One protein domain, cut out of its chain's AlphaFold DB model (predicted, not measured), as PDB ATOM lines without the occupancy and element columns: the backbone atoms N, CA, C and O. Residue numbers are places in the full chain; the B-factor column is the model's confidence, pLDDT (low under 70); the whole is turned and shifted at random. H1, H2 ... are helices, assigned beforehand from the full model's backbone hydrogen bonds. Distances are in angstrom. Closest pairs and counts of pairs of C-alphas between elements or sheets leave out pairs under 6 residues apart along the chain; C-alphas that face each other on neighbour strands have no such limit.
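AT A GLANCE: This is residues 44 to 119 and 166 to 199 of the 227 residues of the protein "APHC-domain-containing protein" of Fragilariopsis cylindrus CCMP1102 (UniProt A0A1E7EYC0). Four long helices make a bundle: H1, H2 and H3 fold back on each other in turn, and H4 runs beside H1, meeting H2 and H3 over part of its length. The printed part has 110 residues, with four named helices in order and no named strand, all helix. It is compact, radius of gyration of the C-alphas 14.4 A, spanning 47 by 24 by 20 A.

IN THESE COORDINATES: Find C-alpha 44 at (-31.461, -10.124, -37.684); from there H1 runs 27.1 A to residue 63. H2, residues 70 to 92, spans 32.6 A; H3, residues 95 to 117, 33.3 A. H4, residues 169 to 195, runs 39.0 A to C-alpha 195 at (-29.705, 23.814, -14.004).

HOW THE PARTS SIT: At the hub H2, residues 72 to 79 alone touch H4, closest C-alphas Leu 79 and Gly 181, 7.3 A. H1 and H2 form a hairpin, closest C-alphas Ser 54 and Ile 80, 4.1 A, at a shallow tilt of 13 degrees. H1 and H3 are apart. O i to N i+4 pairs are within hydrogen-bond range throughout H2 and H4, 14 of 16 in H1, 16 of 19 in H3.

THE WHOLE: Residues 120 to 165 are cut out, C-alphas 119 and 166 being 43.1 A apart. Residues 166 to 167 have pLDDT under 70.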
ATOM      1  N   HIS A  44     -30.828 -11.439 -37.522       90.00
ATOM      2  CA  HIS A  44     -31.461 -10.124 -37.684       90.00
ATOM      3  C   HIS A  44     -31.633  -9.450 -36.330       90.00
ATOM      4  O   HIS A  44     -31.275  -8.274 -36.181       90.00
ATOM      5  N   ASN A  45     -32.100 -10.204 -35.335       91.88
ATOM      6  CA  ASN A  45     -32.189  -9.729 -33.965       91.88
ATOM      7  C   ASN A  45     -30.796  -9.327 -33.448       91.88
ATOM      8  O   ASN A  45     -30.629  -8.177 -33.044       91.88
ATOM      9  N   LEU A  46     -29.767 -10.170 -33.614       93.75
ATOM     10  CA  LEU A  46     -28.384  -9.866 -33.212       93.75
ATOM     11  C   LEU A  46     -27.866  -8.543 -33.794       93.75
ATOM     12  O   LEU A  46     -27.370  -7.682 -33.058       93.75
ATOM     13  N   PHE A  47     -27.960  -8.359 -35.115       93.56
ATOM     14  CA  PHE A  47     -27.443  -7.147 -35.759       93.56
ATOM     15  C   PHE A  47     -28.254  -5.912 -35.379       93.56
ATOM     16  O   PHE A  47     -27.683  -4.834 -35.185       93.56
ATOM     17  N   SER A  48     -29.570  -6.058 -35.246       93.00
ATOM     18  CA  SER A  48     -30.432  -4.958 -34.831       93.00
ATOM     19  C   SER A  48     -30.205  -4.539 -33.378       93.00
ATOM     20  O   SER A  48     -30.298  -3.346 -33.103       93.00
ATOM     21  N   SER A  49     -29.796  -5.437 -32.475       95.81
ATOM     22  CA  SER A  49     -29.369  -5.080 -31.115       95.81
ATOM     23  C   SER A  49     -28.080  -4.256 -31.124       95.81
ATOM     24  O   SER A  49     -28.004  -3.196 -30.498       95.81
ATOM     25  N   LEU A  50     -27.074  -4.676 -31.899       96.56
ATOM     26  CA  LEU A  50     -25.813  -3.931 -32.016       96.56
ATOM     27  C   LEU A  50     -26.023  -2.545 -32.641       96.56
ATOM     28  O   LEU A  50     -25.483  -1.547 -32.157       96.56
ATOM     29  N   TRP A  51     -26.815  -2.472 -33.709       94.50
ATOM     30  CA  TRP A  51     -27.081  -1.223 -34.421       94.50
ATOM     31  C   TRP A  51     -28.079  -0.315 -33.690       94.50
ATOM     32  O   TRP A  51     -27.905   0.900 -33.645       94.50
ATOM     33  N   GLY A  52     -29.133  -0.891 -33.121       93.06
ATOM     34  CA  GLY A  52     -30.220  -0.171 -32.465       93.06
ATOM     35  C   GLY A  52     -29.853   0.311 -31.068       93.06
ATOM     36  O   GLY A  52     -30.175   1.442 -30.727       93.06
ATOM     37  N   LEU A  53     -29.137  -0.492 -30.277       96.19
ATOM     38  CA  LEU A  53     -28.814  -0.179 -28.879       96.19
ATOM     39  C   LEU A  53     -27.346   0.229 -28.718       96.19
ATOM     40  O   LEU A  53     -27.059   1.360 -28.312       96.19
ATOM     41  N   SER A  54     -26.402  -0.655 -29.068       97.56
ATOM     42  CA  SER A  54     -24.979  -0.419 -28.782       97.56
ATOM     43  C   SER A  54     -24.405   0.769 -29.547       97.56
ATOM     44  O   SER A  54     -23.680   1.579 -28.965       97.56
ATOM     45  N   LEU A  55     -24.755   0.937 -30.822       96.06
ATOM     46  CA  LEU A  55     -24.311   2.091 -31.603       96.06
ATOM     47  C   LEU A  55     -24.865   3.410 -31.049       96.06
ATOM     48  O   LEU A  55     -24.116   4.382 -30.933       96.06
ATOM     49  N   LEU A  56     -26.146   3.460 -30.667       95.12
ATOM     50  CA  LEU A  56     -26.730   4.666 -30.070       95.12
ATOM     51  C   LEU A  56     -26.098   4.990 -28.712       95.12
ATOM     52  O   LEU A  56     -25.791   6.153 -28.445       95.12
ATOM     53  N   GLY A  57     -25.818   3.976 -27.889       96.38
ATOM     54  CA  GLY A  57     -25.059   4.143 -26.652       96.38
ATOM     55  C   GLY A  57     -23.652   4.703 -26.895       96.38
ATOM     56  O   GLY A  57     -23.247   5.652 -26.224       96.38
ATOM     57  N   LEU A  58     -22.935   4.205 -27.908       96.44
ATOM     58  CA  LEU A  58     -21.620   4.732 -28.299       96.44
ATOM     59  C   LEU A  58     -21.704   6.199 -28.734       96.44
ATOM     60  O   LEU A  58     -20.929   7.028 -28.254       96.44
ATOM     61  N   ILE A  59     -22.665   6.545 -29.594       94.88
ATOM     62  CA  ILE A  59     -22.902   7.936 -30.011       94.88
ATOM     63  C   ILE A  59     -23.182   8.820 -28.786       94.88
ATOM     64  O   ILE A  59     -22.638   9.921 -28.685       94.88
ATOM     65  N   GLY A  60     -23.966   8.323 -27.829       93.50
ATOM     66  CA  GLY A  60     -24.250   8.994 -26.561       93.50
ATOM     67  C   GLY A  60     -23.010   9.240 -25.701       93.50
ATOM     68  O   GLY A  60     -22.812  10.360 -25.234       93.50
ATOM     69  N   ILE A  61     -22.124   8.250 -25.555       94.69
ATOM     70  CA  ILE A  61     -20.857   8.423 -24.824       94.69
ATOM     71  C   ILE A  61     -19.983   9.501 -25.470       94.69
ATOM     72  O   ILE A  61     -19.440  10.350 -24.759       94.69
ATOM     73  N   TYR A  62     -19.821   9.461 -26.796       92.56
ATOM     74  CA  TYR A  62     -18.876  10.338 -27.491       92.56
ATOM     75  C   TYR A  62     -19.401  11.759 -27.692       92.56
ATOM     76  O   TYR A  62     -18.637  12.715 -27.568       92.56
ATOM     77  N   TYR A  63     -20.690  11.908 -28.000       91.31
ATOM     78  CA  TYR A  63     -21.275  13.194 -28.387       91.31
ATOM     79  C   TYR A  63     -22.372  13.674 -27.437       91.31
ATOM     80  O   TYR A  63     -22.615  14.874 -27.348       91.31
ATOM     81  N   GLY A  64     -23.026  12.769 -26.713       88.75
ATOM     82  CA  GLY A  64     -24.210  13.056 -25.902       88.75
ATOM     83  C   GLY A  64     -23.954  13.481 -24.461       88.75
ATOM     84  O   GLY A  64     -24.903  13.531 -23.684       88.75
ATOM     85  N   ASN A  65     -22.706  13.777 -24.091       91.94
ATOM     86  CA  ASN A  65     -22.350  14.238 -22.749       91.94
ATOM     87  C   ASN A  65     -21.480  15.514 -22.770       91.94
ATOM     88  O   ASN A  65     -20.298  15.473 -22.414       91.94
ATOM     89  N   PRO A  66     -22.043  16.667 -23.178       87.12
ATOM     90  CA  PRO A  66     -21.354  17.957 -23.157       87.12
ATOM     91  C   PRO A  66     -20.986  18.455 -21.750       87.12
ATOM     92  O   PRO A  66     -20.098  19.297 -21.642       87.12
ATOM     93  N   THR A  67     -21.643  17.974 -20.685       85.56
ATOM     94  CA  THR A  67     -21.288  18.328 -19.296       85.56
ATOM     95  C   THR A  67     -20.035  17.588 -18.824       85.56
ATOM     96  O   THR A  67     -19.357  18.040 -17.907       85.56
ATOM     97  N   GLY A  68     -19.696  16.464 -19.465       87.75
ATOM     98  CA  GLY A  68     -18.524  15.653 -19.148       87.75
ATOM     99  C   GLY A  68     -18.677  14.792 -17.891       87.75
ATOM    100  O   GLY A  68     -17.747  14.059 -17.547       87.75
ATOM    101  N   GLU A  69     -19.838  14.831 -17.236       91.31
ATOM    102  CA  GLU A  69     -20.079  14.157 -15.962       91.31
ATOM    103  C   GLU A  69     -20.087  12.631 -16.130       91.31
ATOM    104  O   GLU A  69     -20.662  12.083 -17.074       91.31
ATOM    105  N   ILE A  70     -19.447  11.921 -15.197       93.44
ATOM    106  CA  ILE A  70     -19.250  10.470 -15.297       93.44
ATOM    107  C   ILE A  70     -20.572   9.691 -15.269       93.44
ATOM    108  O   ILE A  70     -20.701   8.699 -15.980       93.44
ATOM    109  N   ARG A  71     -21.578  10.174 -14.530       93.75
ATOM    110  CA  ARG A  71     -22.896   9.531 -14.402       93.75
ATOM    111  C   ARG A  71     -23.594   9.311 -15.745       93.75
ATOM    112  O   ARG A  71     -24.092   8.219 -15.999       93.75
ATOM    113  N   PHE A  72     -23.526  10.283 -16.656       95.44
ATOM    114  CA  PHE A  72     -24.094  10.133 -17.997       95.44
ATOM    115  C   PHE A  72     -23.277   9.166 -18.860       95.44
ATOM    116  O   PHE A  72     -23.856   8.399 -19.624       95.44
ATOM    117  N   LYS A  73     -21.943   9.131 -18.710       95.88
ATOM    118  CA  LYS A  73     -21.102   8.131 -19.400       95.88
ATOM    119  C   LYS A  73     -21.434   6.716 -18.935       95.88
ATOM    120  O   LYS A  73     -21.498   5.818 -19.767       95.88
ATOM    121  N   ILE A  74     -21.663   6.531 -17.632       97.19
ATOM    122  CA  ILE A  74     -22.098   5.251 -17.062       97.19
ATOM    123  C   ILE A  74     -23.453   4.857 -17.652       97.19
ATOM    124  O   ILE A  74     -23.575   3.746 -18.157       97.19
ATOM    125  N   ALA A  75     -24.433   5.764 -17.677       97.31
ATOM    126  CA  ALA A  75     -25.758   5.478 -18.225       97.31
ATOM    127  C   ALA A  75     -25.710   5.059 -19.709       97.31
ATOM    128  O   ALA A  75     -26.283   4.038 -20.088       97.31
ATOM    129  N   TYR A  76     -24.962   5.783 -20.549       97.81
ATOM    130  CA  TYR A  76     -24.757   5.373 -21.942       97.81
ATOM    131  C   TYR A  76     -23.947   4.070 -22.061       97.81
ATOM    132  O   TYR A  76     -24.211   3.272 -22.955       97.81
ATOM    133  N   GLY A  77     -22.998   3.816 -21.155       97.94
ATOM    134  CA  GLY A  77     -22.267   2.549 -21.077       97.94
ATOM    135  C   GLY A  77     -23.176   1.359 -20.766       97.94
ATOM    136  O   GLY A  77     -23.038   0.307 -21.386       97.94
ATOM    137  N   ILE A  78     -24.156   1.540 -19.879       98.06
ATOM    138  CA  ILE A  78     -25.180   0.527 -19.602       98.06
ATOM    139  C   ILE A  78     -26.045   0.295 -20.849       98.06
ATOM    140  O   ILE A  78     -26.316  -0.855 -21.180       98.06
ATOM    141  N   LEU A  79     -26.407   1.344 -21.598       97.81
ATOM    142  CA  LEU A  79     -27.133   1.190 -22.868       97.81
ATOM    143  C   LEU A  79     -26.342   0.366 -23.902       97.81
ATOM    144  O   LEU A  79     -26.919  -0.462 -24.605       97.81
ATOM    145  N   ILE A  80     -25.015   0.540 -23.963       98.25
ATOM    146  CA  ILE A  80     -24.143  -0.303 -24.795       98.25
ATOM    147  C   ILE A  80     -24.183  -1.756 -24.326       98.25
ATOM    148  O   ILE A  80     -24.277  -2.655 -25.165       98.25
ATOM    149  N   LEU A  81     -24.118  -1.970 -23.009       97.81
ATOM    150  CA  LEU A  81     -24.131  -3.295 -22.399       97.81
ATOM    151  C   LEU A  81     -25.435  -4.049 -22.688       97.81
ATOM    152  O   LEU A  81     -25.349  -5.224 -23.024       97.81
ATOM    153  N   ILE A  82     -26.593  -3.376 -22.648       98.19
ATOM    154  CA  ILE A  82     -27.887  -3.955 -23.067       98.19
ATOM    155  C   ILE A  82     -27.781  -4.473 -24.507       98.19
ATOM    156  O   ILE A  82     -28.061  -5.634 -24.770       98.19
ATOM    157  N   GLY A  83     -27.298  -3.646 -25.443       97.62
ATOM    158  CA  GLY A  83     -27.186  -4.058 -26.846       97.62
ATOM    159  C   GLY A  83     -26.216  -5.222 -27.085       97.62
ATOM    160  O   GLY A  83     -26.503  -6.086 -27.909       97.62
ATOM    161  N   ILE A  84     -25.106  -5.289 -26.340       98.12
ATOM    162  CA  ILE A  84     -24.156  -6.413 -26.416       98.12
ATOM    163  C   ILE A  84     -24.763  -7.678 -25.794       98.12
ATOM    164  O   ILE A  84     -24.623  -8.756 -26.370       98.12
ATOM    165  N   GLY A  85     -25.437  -7.556 -24.648       97.50
ATOM    166  CA  GLY A  85     -26.127  -8.663 -23.982       97.50
ATOM    167  C   GLY A  85     -27.230  -9.249 -24.858       97.50
ATOM    168  O   GLY A  85     -27.237 -10.452 -25.103       97.50
ATOM    169  N   SER A  86     -28.068  -8.385 -25.430       96.62
ATOM    170  CA  SER A  86     -29.096  -8.746 -26.407       96.62
ATOM    171  C   SER A  86     -28.503  -9.414 -27.655       96.62
ATOM    172  O   SER A  86     -28.968 -10.469 -28.076       96.62
ATOM    173  N   ALA A  87     -27.412  -8.879 -28.215       97.00
ATOM    174  CA  ALA A  87     -26.741  -9.496 -29.358       97.00
ATOM    175  C   ALA A  87     -26.186 -10.893 -29.031       97.00
ATOM    176  O   ALA A  87     -26.284 -11.805 -29.851       97.00
ATOM    177  N   ALA A  88     -25.627 -11.080 -27.832       96.12
ATOM    178  CA  ALA A  88     -25.153 -12.382 -27.373       96.12
ATOM    179  C   ALA A  88     -26.316 -13.359 -27.122       96.12
ATOM    180  O   ALA A  88     -26.209 -14.529 -27.485       96.12
ATOM    181  N   LEU A  89     -27.443 -12.877 -26.584       95.81
ATOM    182  CA  LEU A  89     -28.669 -13.659 -26.423       95.81
ATOM    183  C   LEU A  89     -29.172 -14.164 -27.774       95.81
ATOM    184  O   LEU A  89     -29.358 -15.361 -27.928       95.81
ATOM    185  N   HIS A  90     -29.323 -13.289 -28.763       94.19
ATOM    186  CA  HIS A  90     -29.788 -13.673 -30.099       94.19
ATOM    187  C   HIS A  90     -28.752 -14.492 -30.881       94.19
ATOM    188  O   HIS A  90     -29.095 -15.281 -31.755       94.19
ATOM    189  N   GLY A  91     -27.467 -14.357 -30.550       92.88
ATOM    190  CA  GLY A  91     -26.416 -15.189 -31.127       92.88
ATOM    191  C   GLY A  91     -26.503 -16.651 -30.699       92.88
ATOM    192  O   GLY A  91     -26.267 -17.531 -31.526       92.88
ATOM    193  N   THR A  92     -26.832 -16.909 -29.430       91.00
ATOM    194  CA  THR A  92     -26.660 -18.245 -28.834       91.00
ATOM    195  C   THR A  92     -27.909 -18.835 -28.174       91.00
ATOM    196  O   THR A  92     -27.892 -20.008 -27.818       91.00
ATOM    197  N   LEU A  93     -28.942 -18.033 -27.903       91.56
ATOM    198  CA  LEU A  93     -30.129 -18.386 -27.107       91.56
ATOM    199  C   LEU A  93     -29.769 -19.046 -25.758       91.56
ATOM    200  O   LEU A  93     -30.254 -20.118 -25.378       91.56
ATOM    201  N   ASN A  94     -28.852 -18.397 -25.026       92.12
ATOM    202  CA  ASN A  94     -28.344 -18.873 -23.737       92.12
ATOM    203  C   ASN A  94     -28.859 -18.008 -22.577       92.12
ATOM    204  O   ASN A  94     -28.817 -16.777 -22.645       92.12
ATOM    205  N   TRP A  95     -29.278 -18.647 -21.481       92.50
ATOM    206  CA  TRP A  95     -29.839 -17.967 -20.306       92.50
ATOM    207  C   TRP A  95     -28.877 -16.958 -19.646       92.50
ATOM    208  O   TRP A  95     -29.316 -15.960 -19.068       92.50
ATOM    209  N   VAL A  96     -27.559 -17.182 -19.735       96.31
ATOM    210  CA  VAL A  96     -26.558 -16.240 -19.203       96.31
ATOM    211  C   VAL A  96     -26.647 -14.915 -19.952       96.31
ATOM    212  O   VAL A  96     -26.621 -13.849 -19.339       96.31
ATOM    213  N   PHE A  97     -26.805 -14.974 -21.273       95.62
ATOM    214  CA  PHE A  97     -26.953 -13.775 -22.089       95.62
ATOM    215  C   PHE A  97     -28.363 -13.199 -22.029       95.62
ATOM    216  O   PHE A  97     -28.507 -11.988 -22.130       95.62
ATOM    217  N   GLN A  98     -29.374 -14.017 -21.728       95.38
ATOM    218  CA  GLN A  98     -30.695 -13.508 -21.351       95.38
ATOM    219  C   GLN A  98     -30.595 -12.617 -20.111       95.38
ATOM    220  O   GLN A  98     -31.083 -11.491 -20.097       95.38
ATOM    221  N   SER A  99     -29.859 -13.075 -19.098       95.69
ATOM    222  CA  SER A  99     -29.582 -12.264 -17.909       95.69
ATOM    223  C   SER A  99     -28.771 -11.006 -18.256       95.69
ATOM    224  O   SER A  99     -28.985  -9.950 -17.662       95.69
ATOM    225  N   ALA A 100     -27.849 -11.098 -19.222       95.50
ATOM    226  CA  ALA A 100     -27.050  -9.967 -19.696       95.50
ATOM    227  C   ALA A 100     -27.838  -8.954 -20.545       95.50
ATOM    228  O   ALA A 100     -27.381  -7.824 -20.684       95.50
ATOM    229  N   ASP A 101     -28.992  -9.322 -21.095       95.12
ATOM    230  CA  ASP A 101     -29.929  -8.395 -21.733       95.12
ATOM    231  C   ASP A 101     -30.846  -7.753 -20.677       95.12
ATOM    232  O   ASP A 101     -30.924  -6.529 -20.544       95.12
ATOM    233  N   GLU A 102     -31.459  -8.578 -19.825       95.88
ATOM    234  CA  GLU A 102     -32.492  -8.142 -18.882       95.88
ATOM    235  C   GLU A 102     -31.965  -7.316 -17.699       95.88
ATOM    236  O   GLU A 102     -32.547  -6.284 -17.345       95.88
ATOM    237  N   LEU A 103     -30.855  -7.721 -17.073       96.50
ATOM    238  CA  LEU A 103     -30.354  -7.037 -15.873       96.50
ATOM    239  C   LEU A 103     -29.843  -5.616 -16.171       96.50
ATOM    240  O   LEU A 103     -30.193  -4.693 -15.423       96.50
ATOM    241  N   PRO A 104     -29.073  -5.369 -17.250       97.19
ATOM    242  CA  PRO A 104     -28.658  -4.015 -17.610       97.19
ATOM    243  C   PRO A 104     -29.814  -3.060 -17.908       97.19
ATOM    244  O   PRO A 104     -29.680  -1.871 -17.618       97.19
ATOM    245  N   MET A 105     -30.969  -3.544 -18.385       96.56
ATOM    246  CA  MET A 105     -32.158  -2.695 -18.539       96.56
ATOM    247  C   MET A 105     -32.607  -2.098 -17.199       96.56
ATOM    248  O   MET A 105     -32.882  -0.900 -17.112       96.56
ATOM    249  N   ILE A 106     -32.603  -2.895 -16.128       97.12
ATOM    250  CA  ILE A 106     -32.947  -2.417 -14.781       97.12
ATOM    251  C   ILE A 106     -31.904  -1.414 -14.276       97.12
ATOM    252  O   ILE A 106     -32.261  -0.357 -13.748       97.12
ATOM    253  N   TYR A 107     -30.614  -1.691 -14.490       97.44
ATOM    254  CA  TYR A 107     -29.547  -0.761 -14.112       97.44
ATOM    255  C   TYR A 107     -29.621   0.566 -14.871       97.44
ATOM    256  O   TYR A 107     -29.321   1.610 -14.287       97.44
ATOM    257  N   LEU A 108     -30.063   0.563 -16.132       97.44
ATOM    258  CA  LEU A 108     -30.249   1.788 -16.907       97.44
ATOM    259  C   LEU A 108     -31.346   2.663 -16.299       97.44
ATOM    260  O   LEU A 108     -31.143   3.865 -16.135       97.44
ATOM    261  N   VAL A 109     -32.476   2.065 -15.913       96.81
ATOM    262  CA  VAL A 109     -33.579   2.790 -15.262       96.81
ATOM    263  C   VAL A 109     -33.119   3.393 -13.936       96.81
ATOM    264  O   VAL A 109     -33.363   4.572 -13.684       96.81
ATOM    265  N   ILE A 110     -32.397   2.627 -13.114       96.75
ATOM    266  CA  ILE A 110     -31.855   3.115 -11.836       96.75
ATOM    267  C   ILE A 110     -30.841   4.246 -12.066       96.75
ATOM    268  O   ILE A 110     -30.883   5.261 -11.375       96.75
ATOM    269  N   SER A 111     -29.956   4.108 -13.056       95.75
ATOM    270  CA  SER A 111     -28.967   5.133 -13.405       95.75
ATOM    271  C   SER A 111     -29.625   6.425 -13.899       95.75
ATOM    272  O   SER A 111     -29.214   7.518 -13.501       95.75
ATOM    273  N   ALA A 112     -30.679   6.317 -14.710       95.06
ATOM    274  CA  ALA A 112     -31.474   7.458 -15.151       95.06
ATOM    275  C   ALA A 112     -32.176   8.148 -13.970       95.06
ATOM    276  O   ALA A 112     -32.164   9.376 -13.883       95.06
ATOM    277  N   LEU A 113     -32.722   7.369 -13.030       95.56
ATOM    278  CA  LEU A 113     -33.348   7.889 -11.815       95.56
ATOM    279  C   LEU A 113     -32.336   8.628 -10.930       95.56
ATOM    280  O   LEU A 113     -32.623   9.720 -10.451       95.56
ATOM    281  N   TYR A 114     -31.130   8.074 -10.778       94.75
ATOM    282  CA  TYR A 114     -30.029   8.733 -10.074       94.75
ATOM    283  C   TYR A 114     -29.653  10.069 -10.732       94.75
ATOM    284  O   TYR A 114     -29.566  11.087 -10.050       94.75
ATOM    285  N   CYS A 115     -29.509  10.101 -12.063       93.19
ATOM    286  CA  CYS A 115     -29.222  11.341 -12.793       93.19
ATOM    287  C   CYS A 115     -30.326  12.401 -12.637       93.19
ATOM    288  O   CYS A 115     -30.034  13.593 -12.699       93.19
ATOM    289  N   LEU A 116     -31.580  11.973 -12.469       93.06
ATOM    290  CA  LEU A 116     -32.722  12.861 -12.265       93.06
ATOM    291  C   LEU A 116     -32.781  13.431 -10.841       93.06
ATOM    292  O   LEU A 116     -33.126  14.598 -10.680       93.06
ATOM    293  N   ILE A 117     -32.481  12.623  -9.823       92.31
ATOM    294  CA  ILE A 117     -32.496  13.065  -8.420       92.31
ATOM    295  C   ILE A 117     -31.351  14.049  -8.173       92.31
ATOM    296  O   ILE A 117     -31.585  15.158  -7.708       92.31
ATOM    297  N   GLU A 118     -30.148  13.700  -8.624       88.75
ATOM    298  CA  GLU A 118     -28.928  14.504  -8.475       88.75
ATOM    299  C   GLU A 118     -28.892  15.705  -9.453       88.75
ATOM    300  O   GLU A 118     -27.840  16.240  -9.820       88.75
ATOM    301  N   LEU A 119     -30.046  16.124  -9.973       86.44
ATOM    302  CA  LEU A 119     -30.121  17.259 -10.882       86.44
ATOM    303  C   LEU A 119     -29.792  18.573 -10.160       86.44
ATOM    304  O   LEU A 119     -29.211  19.460 -10.789       86.44
ATOM    305  N   GLY A 166     -38.365 -11.465 -42.842       53.28
ATOM    306  CA  GLY A 166     -37.399 -11.861 -41.800       53.28
ATOM    307  C   GLY A 166     -37.135 -10.790 -40.728       53.28
ATOM    308  O   GLY A 166     -36.549 -11.087 -39.695       53.28
ATOM    309  N   CYS A 167     -37.628  -9.560 -40.910       57.25
ATOM    310  CA  CYS A 167     -37.674  -8.541 -39.862       57.25
ATOM    311  C   CYS A 167     -38.824  -8.843 -38.897       57.25
ATOM    312  O   CYS A 167     -39.956  -8.403 -39.109       57.25
ATOM    313  N   THR A 168     -38.543  -9.584 -37.832       71.38
ATOM    314  CA  THR A 168     -39.499  -9.779 -36.739       71.38
ATOM    315  C   THR A 168     -39.867  -8.425 -36.112       71.38
ATOM    316  O   THR A 168     -39.109  -7.453 -36.169       71.38
ATOM    317  N   LEU A 169     -41.032  -8.338 -35.459       80.81
ATOM    318  CA  LEU A 169     -41.407  -7.171 -34.639       80.81
ATOM    319  C   LEU A 169     -40.310  -6.821 -33.609       80.81
ATOM    320  O   LEU A 169     -40.179  -5.671 -33.191       80.81
ATOM    321  N   HIS A 170     -39.506  -7.815 -33.236       88.25
ATOM    322  CA  HIS A 170     -38.412  -7.704 -32.293       88.25
ATOM    323  C   HIS A 170     -37.222  -6.883 -32.831       88.25
ATOM    324  O   HIS A 170     -36.652  -6.077 -32.101       88.25
ATOM    325  N   VAL A 171     -36.935  -6.933 -34.135       88.44
ATOM    326  CA  VAL A 171     -35.951  -6.035 -34.777       88.44
ATOM    327  C   VAL A 171     -36.332  -4.561 -34.597       88.44
ATOM    328  O   VAL A 171     -35.497  -3.709 -34.286       88.44
ATOM    329  N   ILE A 172     -37.619  -4.246 -34.774       88.56
ATOM    330  CA  ILE A 172     -38.135  -2.881 -34.592       88.56
ATOM    331  C   ILE A 172     -38.038  -2.481 -33.118       88.56
ATOM    332  O   ILE A 172     -37.692  -1.338 -32.814       88.56
ATOM    333  N   TRP A 173     -38.309  -3.421 -32.209       90.69
ATOM    334  CA  TRP A 173     -38.169  -3.207 -30.774       90.69
ATOM    335  C   TRP A 173     -36.756  -2.754 -30.399       90.69
ATOM    336  O   TRP A 173     -36.635  -1.722 -29.744       90.69
ATOM    337  N   HIS A 174     -35.705  -3.418 -30.888       93.25
ATOM    338  CA  HIS A 174     -34.311  -3.040 -30.606       93.25
ATOM    339  C   HIS A 174     -33.989  -1.599 -31.008       93.25
ATOM    340  O   HIS A 174     -33.420  -0.830 -30.229       93.25
ATOM    341  N   VAL A 175     -34.420  -1.195 -32.204       92.00
ATOM    342  CA  VAL A 175     -34.205   0.170 -32.706       92.00
ATOM    343  C   VAL A 175     -34.989   1.197 -31.884       92.00
ATOM    344  O   VAL A 175     -34.451   2.246 -31.523       92.00
ATOM    345  N   MET A 176     -36.255   0.913 -31.564       92.94
ATOM    346  CA  MET A 176     -37.090   1.832 -30.785       92.94
ATOM    347  C   MET A 176     -36.637   1.937 -29.327       92.94
ATOM    348  O   MET A 176     -36.607   3.042 -28.786       92.94
ATOM    349  N   ALA A 177     -36.260   0.823 -28.701       93.94
ATOM    350  CA  ALA A 177     -35.761   0.786 -27.331       93.94
ATOM    351  C   ALA A 177     -34.452   1.573 -27.207       93.94
ATOM    352  O   ALA A 177     -34.318   2.407 -26.309       93.94
ATOM    353  N   GLY A 178     -33.528   1.394 -28.154       95.12
ATOM    354  CA  GLY A 178     -32.290   2.163 -28.188       95.12
ATOM    355  C   GLY A 178     -32.516   3.655 -28.398       95.12
ATOM    356  O   GLY A 178     -31.950   4.464 -27.662       95.12
ATOM    357  N   LEU A 179     -33.389   4.043 -29.335       94.19
ATOM    358  CA  LEU A 179     -33.721   5.453 -29.556       94.19
ATOM    359  C   LEU A 179     -34.426   6.073 -28.341       94.19
ATOM    360  O   LEU A 179     -34.127   7.207 -27.960       94.19
ATOM    361  N   GLY A 180     -35.335   5.334 -27.705       94.88
ATOM    362  CA  GLY A 180     -36.028   5.759 -26.490       94.88
ATOM    363  C   GLY A 180     -35.060   5.966 -25.325       94.88
ATOM    364  O   GLY A 180     -35.018   7.049 -24.744       94.88
ATOM    365  N   GLY A 181     -34.217   4.972 -25.037       95.25
ATOM    366  CA  GLY A 181     -33.195   5.064 -23.993       95.25
ATOM    367  C   GLY A 181     -32.227   6.220 -24.237       95.25
ATOM    368  O   GLY A 181     -32.001   7.050 -23.357       95.25
ATOM    369  N   TYR A 182     -31.720   6.341 -25.464       95.81
ATOM    370  CA  TYR A 182     -30.834   7.429 -25.862       95.81
ATOM    371  C   TYR A 182     -31.481   8.814 -25.687       95.81
ATOM    372  O   TYR A 182     -30.859   9.724 -25.135       95.81
ATOM    373  N   THR A 183     -32.729   8.995 -26.127       93.75
ATOM    374  CA  THR A 183     -33.408  10.299 -26.035       93.75
ATOM    375  C   THR A 183     -33.765  10.681 -24.600       93.75
ATOM    376  O   THR A 183     -33.650  11.857 -24.255       93.75
ATOM    377  N   ILE A 184     -34.107   9.714 -23.741       95.06
ATOM    378  CA  ILE A 184     -34.289   9.947 -22.299       95.06
ATOM    379  C   ILE A 184     -32.982  10.435 -21.665       95.06
ATOM    380  O   ILE A 184     -32.988  11.419 -20.925       95.06
ATOM    381  N   LEU A 185     -31.846   9.809 -21.986       95.75
ATOM    382  CA  LEU A 185     -30.547  10.256 -21.473       95.75
ATOM    383  C   LEU A 185     -30.185  11.663 -21.971       95.75
ATOM    384  O   LEU A 185     -29.751  12.494 -21.175       95.75
ATOM    385  N   GLN A 186     -30.440  11.978 -23.244       93.12
ATOM    386  CA  GLN A 186     -30.243  13.333 -23.780       93.12
ATOM    387  C   GLN A 186     -31.137  14.374 -23.096       93.12
ATOM    388  O   GLN A 186     -30.711  15.507 -22.847       93.12
ATOM    389  N   PHE A 187     -32.372  14.003 -22.768       93.50
ATOM    390  CA  PHE A 187     -33.273  14.860 -22.009       93.50
ATOM    391  C   PHE A 187     -32.713  15.152 -20.611       93.50
ATOM    392  O   PHE A 187     -32.610  16.318 -20.239       93.50
ATOM    393  N   LEU A 188     -32.250  14.132 -19.881       94.12
ATOM    394  CA  LEU A 188     -31.647  14.307 -18.553       94.12
ATOM    395  C   LEU A 188     -30.386  15.185 -18.595       94.12
ATOM    396  O   LEU A 188     -30.220  16.077 -17.761       94.12
ATOM    397  N   VAL A 189     -29.533  14.997 -19.603       92.38
ATOM    398  CA  VAL A 189     -28.367  15.862 -19.844       92.38
ATOM    399  C   VAL A 189     -28.801  17.307 -20.101       92.38
ATOM    400  O   VAL A 189     -28.206  18.236 -19.555       92.38
ATOM    401  N   THR A 190     -29.858  17.515 -20.888       89.69
ATOM    402  CA  THR A 190     -30.409  18.854 -21.156       89.69
ATOM    403  C   THR A 190     -30.934  19.504 -19.881       89.69
ATOM    404  O   THR A 190     -30.629  20.668 -19.621       89.69
ATOM    405  N   CYS A 191     -31.677  18.760 -19.060       90.50
ATOM    406  CA  CYS A 191     -32.128  19.233 -17.754       90.50
ATOM    407  C   CYS A 191     -30.935  19.669 -16.895       90.50
ATOM    408  O   CYS A 191     -30.972  20.751 -16.310       90.50
ATOM    409  N   ARG A 192     -29.848  18.885 -16.879       89.81
ATOM    410  CA  ARG A 192     -28.651  19.227 -16.101       89.81
ATOM    411  C   ARG A 192     -27.983  20.489 -16.630       89.81
ATOM    412  O   ARG A 192     -27.637  21.371 -15.853       89.81
ATOM    413  N   MET A 193     -27.861  20.624 -17.947       86.12
ATOM    414  CA  MET A 193     -27.354  21.854 -18.560       86.12
ATOM    415  C   MET A 193     -28.215  23.075 -18.226       86.12
ATOM    416  O   MET A 193     -27.663  24.149 -17.994       86.12
ATOM    417  N   SER A 194     -29.540  22.911 -18.167       86.69
ATOM    418  CA  SER A 194     -30.468  23.977 -17.782       86.69
ATOM    419  C   SER A 194     -30.263  24.419 -16.333       86.69
ATOM    420  O   SER A 194     -30.300  25.619 -16.073       86.69
ATOM    421  N   VAL A 195     -30.025  23.484 -15.406       86.06
ATOM    422  CA  VAL A 195     -29.705  23.814 -14.004       86.06
ATOM    423  C   VAL A 195     -28.358  24.529 -13.899       86.06
ATOM    424  O   VAL A 195     -28.246  25.522 -13.189       86.06
ATOM    425  N   LEU A 196     -27.363  24.110 -14.683       82.00
ATOM    426  CA  LEU A 196     -26.051  24.765 -14.743       82.00
ATOM    427  C   LEU A 196     -26.069  26.129 -15.468       82.00
ATOM    428  O   LEU A 196     -25.023  26.765 -15.603       82.00
ATOM    429  N   GLY A 197     -27.217  26.568 -15.995       80.00
ATOM    430  CA  GLY A 197     -27.328  27.798 -16.783       80.00
ATOM    431  C   GLY A 197     -26.519  27.771 -18.088       80.00
ATOM    432  O   GLY A 197     -26.212  28.822 -18.655       80.00
ATOM    433  N   LEU A 198     -26.145  26.581 -18.573       78.94
ATOM    434  CA  LEU A 198     -25.344  26.420 -19.780       78.94
ATOM    435  C   LEU A 198     -26.242  26.515 -21.021       78.94
ATOM    436  O   LEU A 198     -27.142  25.689 -21.190       78.94
ATOM    437  N   PRO A 199     -25.989  27.459 -21.947       77.88
ATOM    438  CA  PRO A 199     -26.793  27.582 -23.153       77.88
ATOM    439  C   PRO A 199     -26.586  26.358 -24.062       77.88
ATOM    440  O   PRO A 199     -25.506  26.142 -24.628       77.88
TER     441      PRO A 199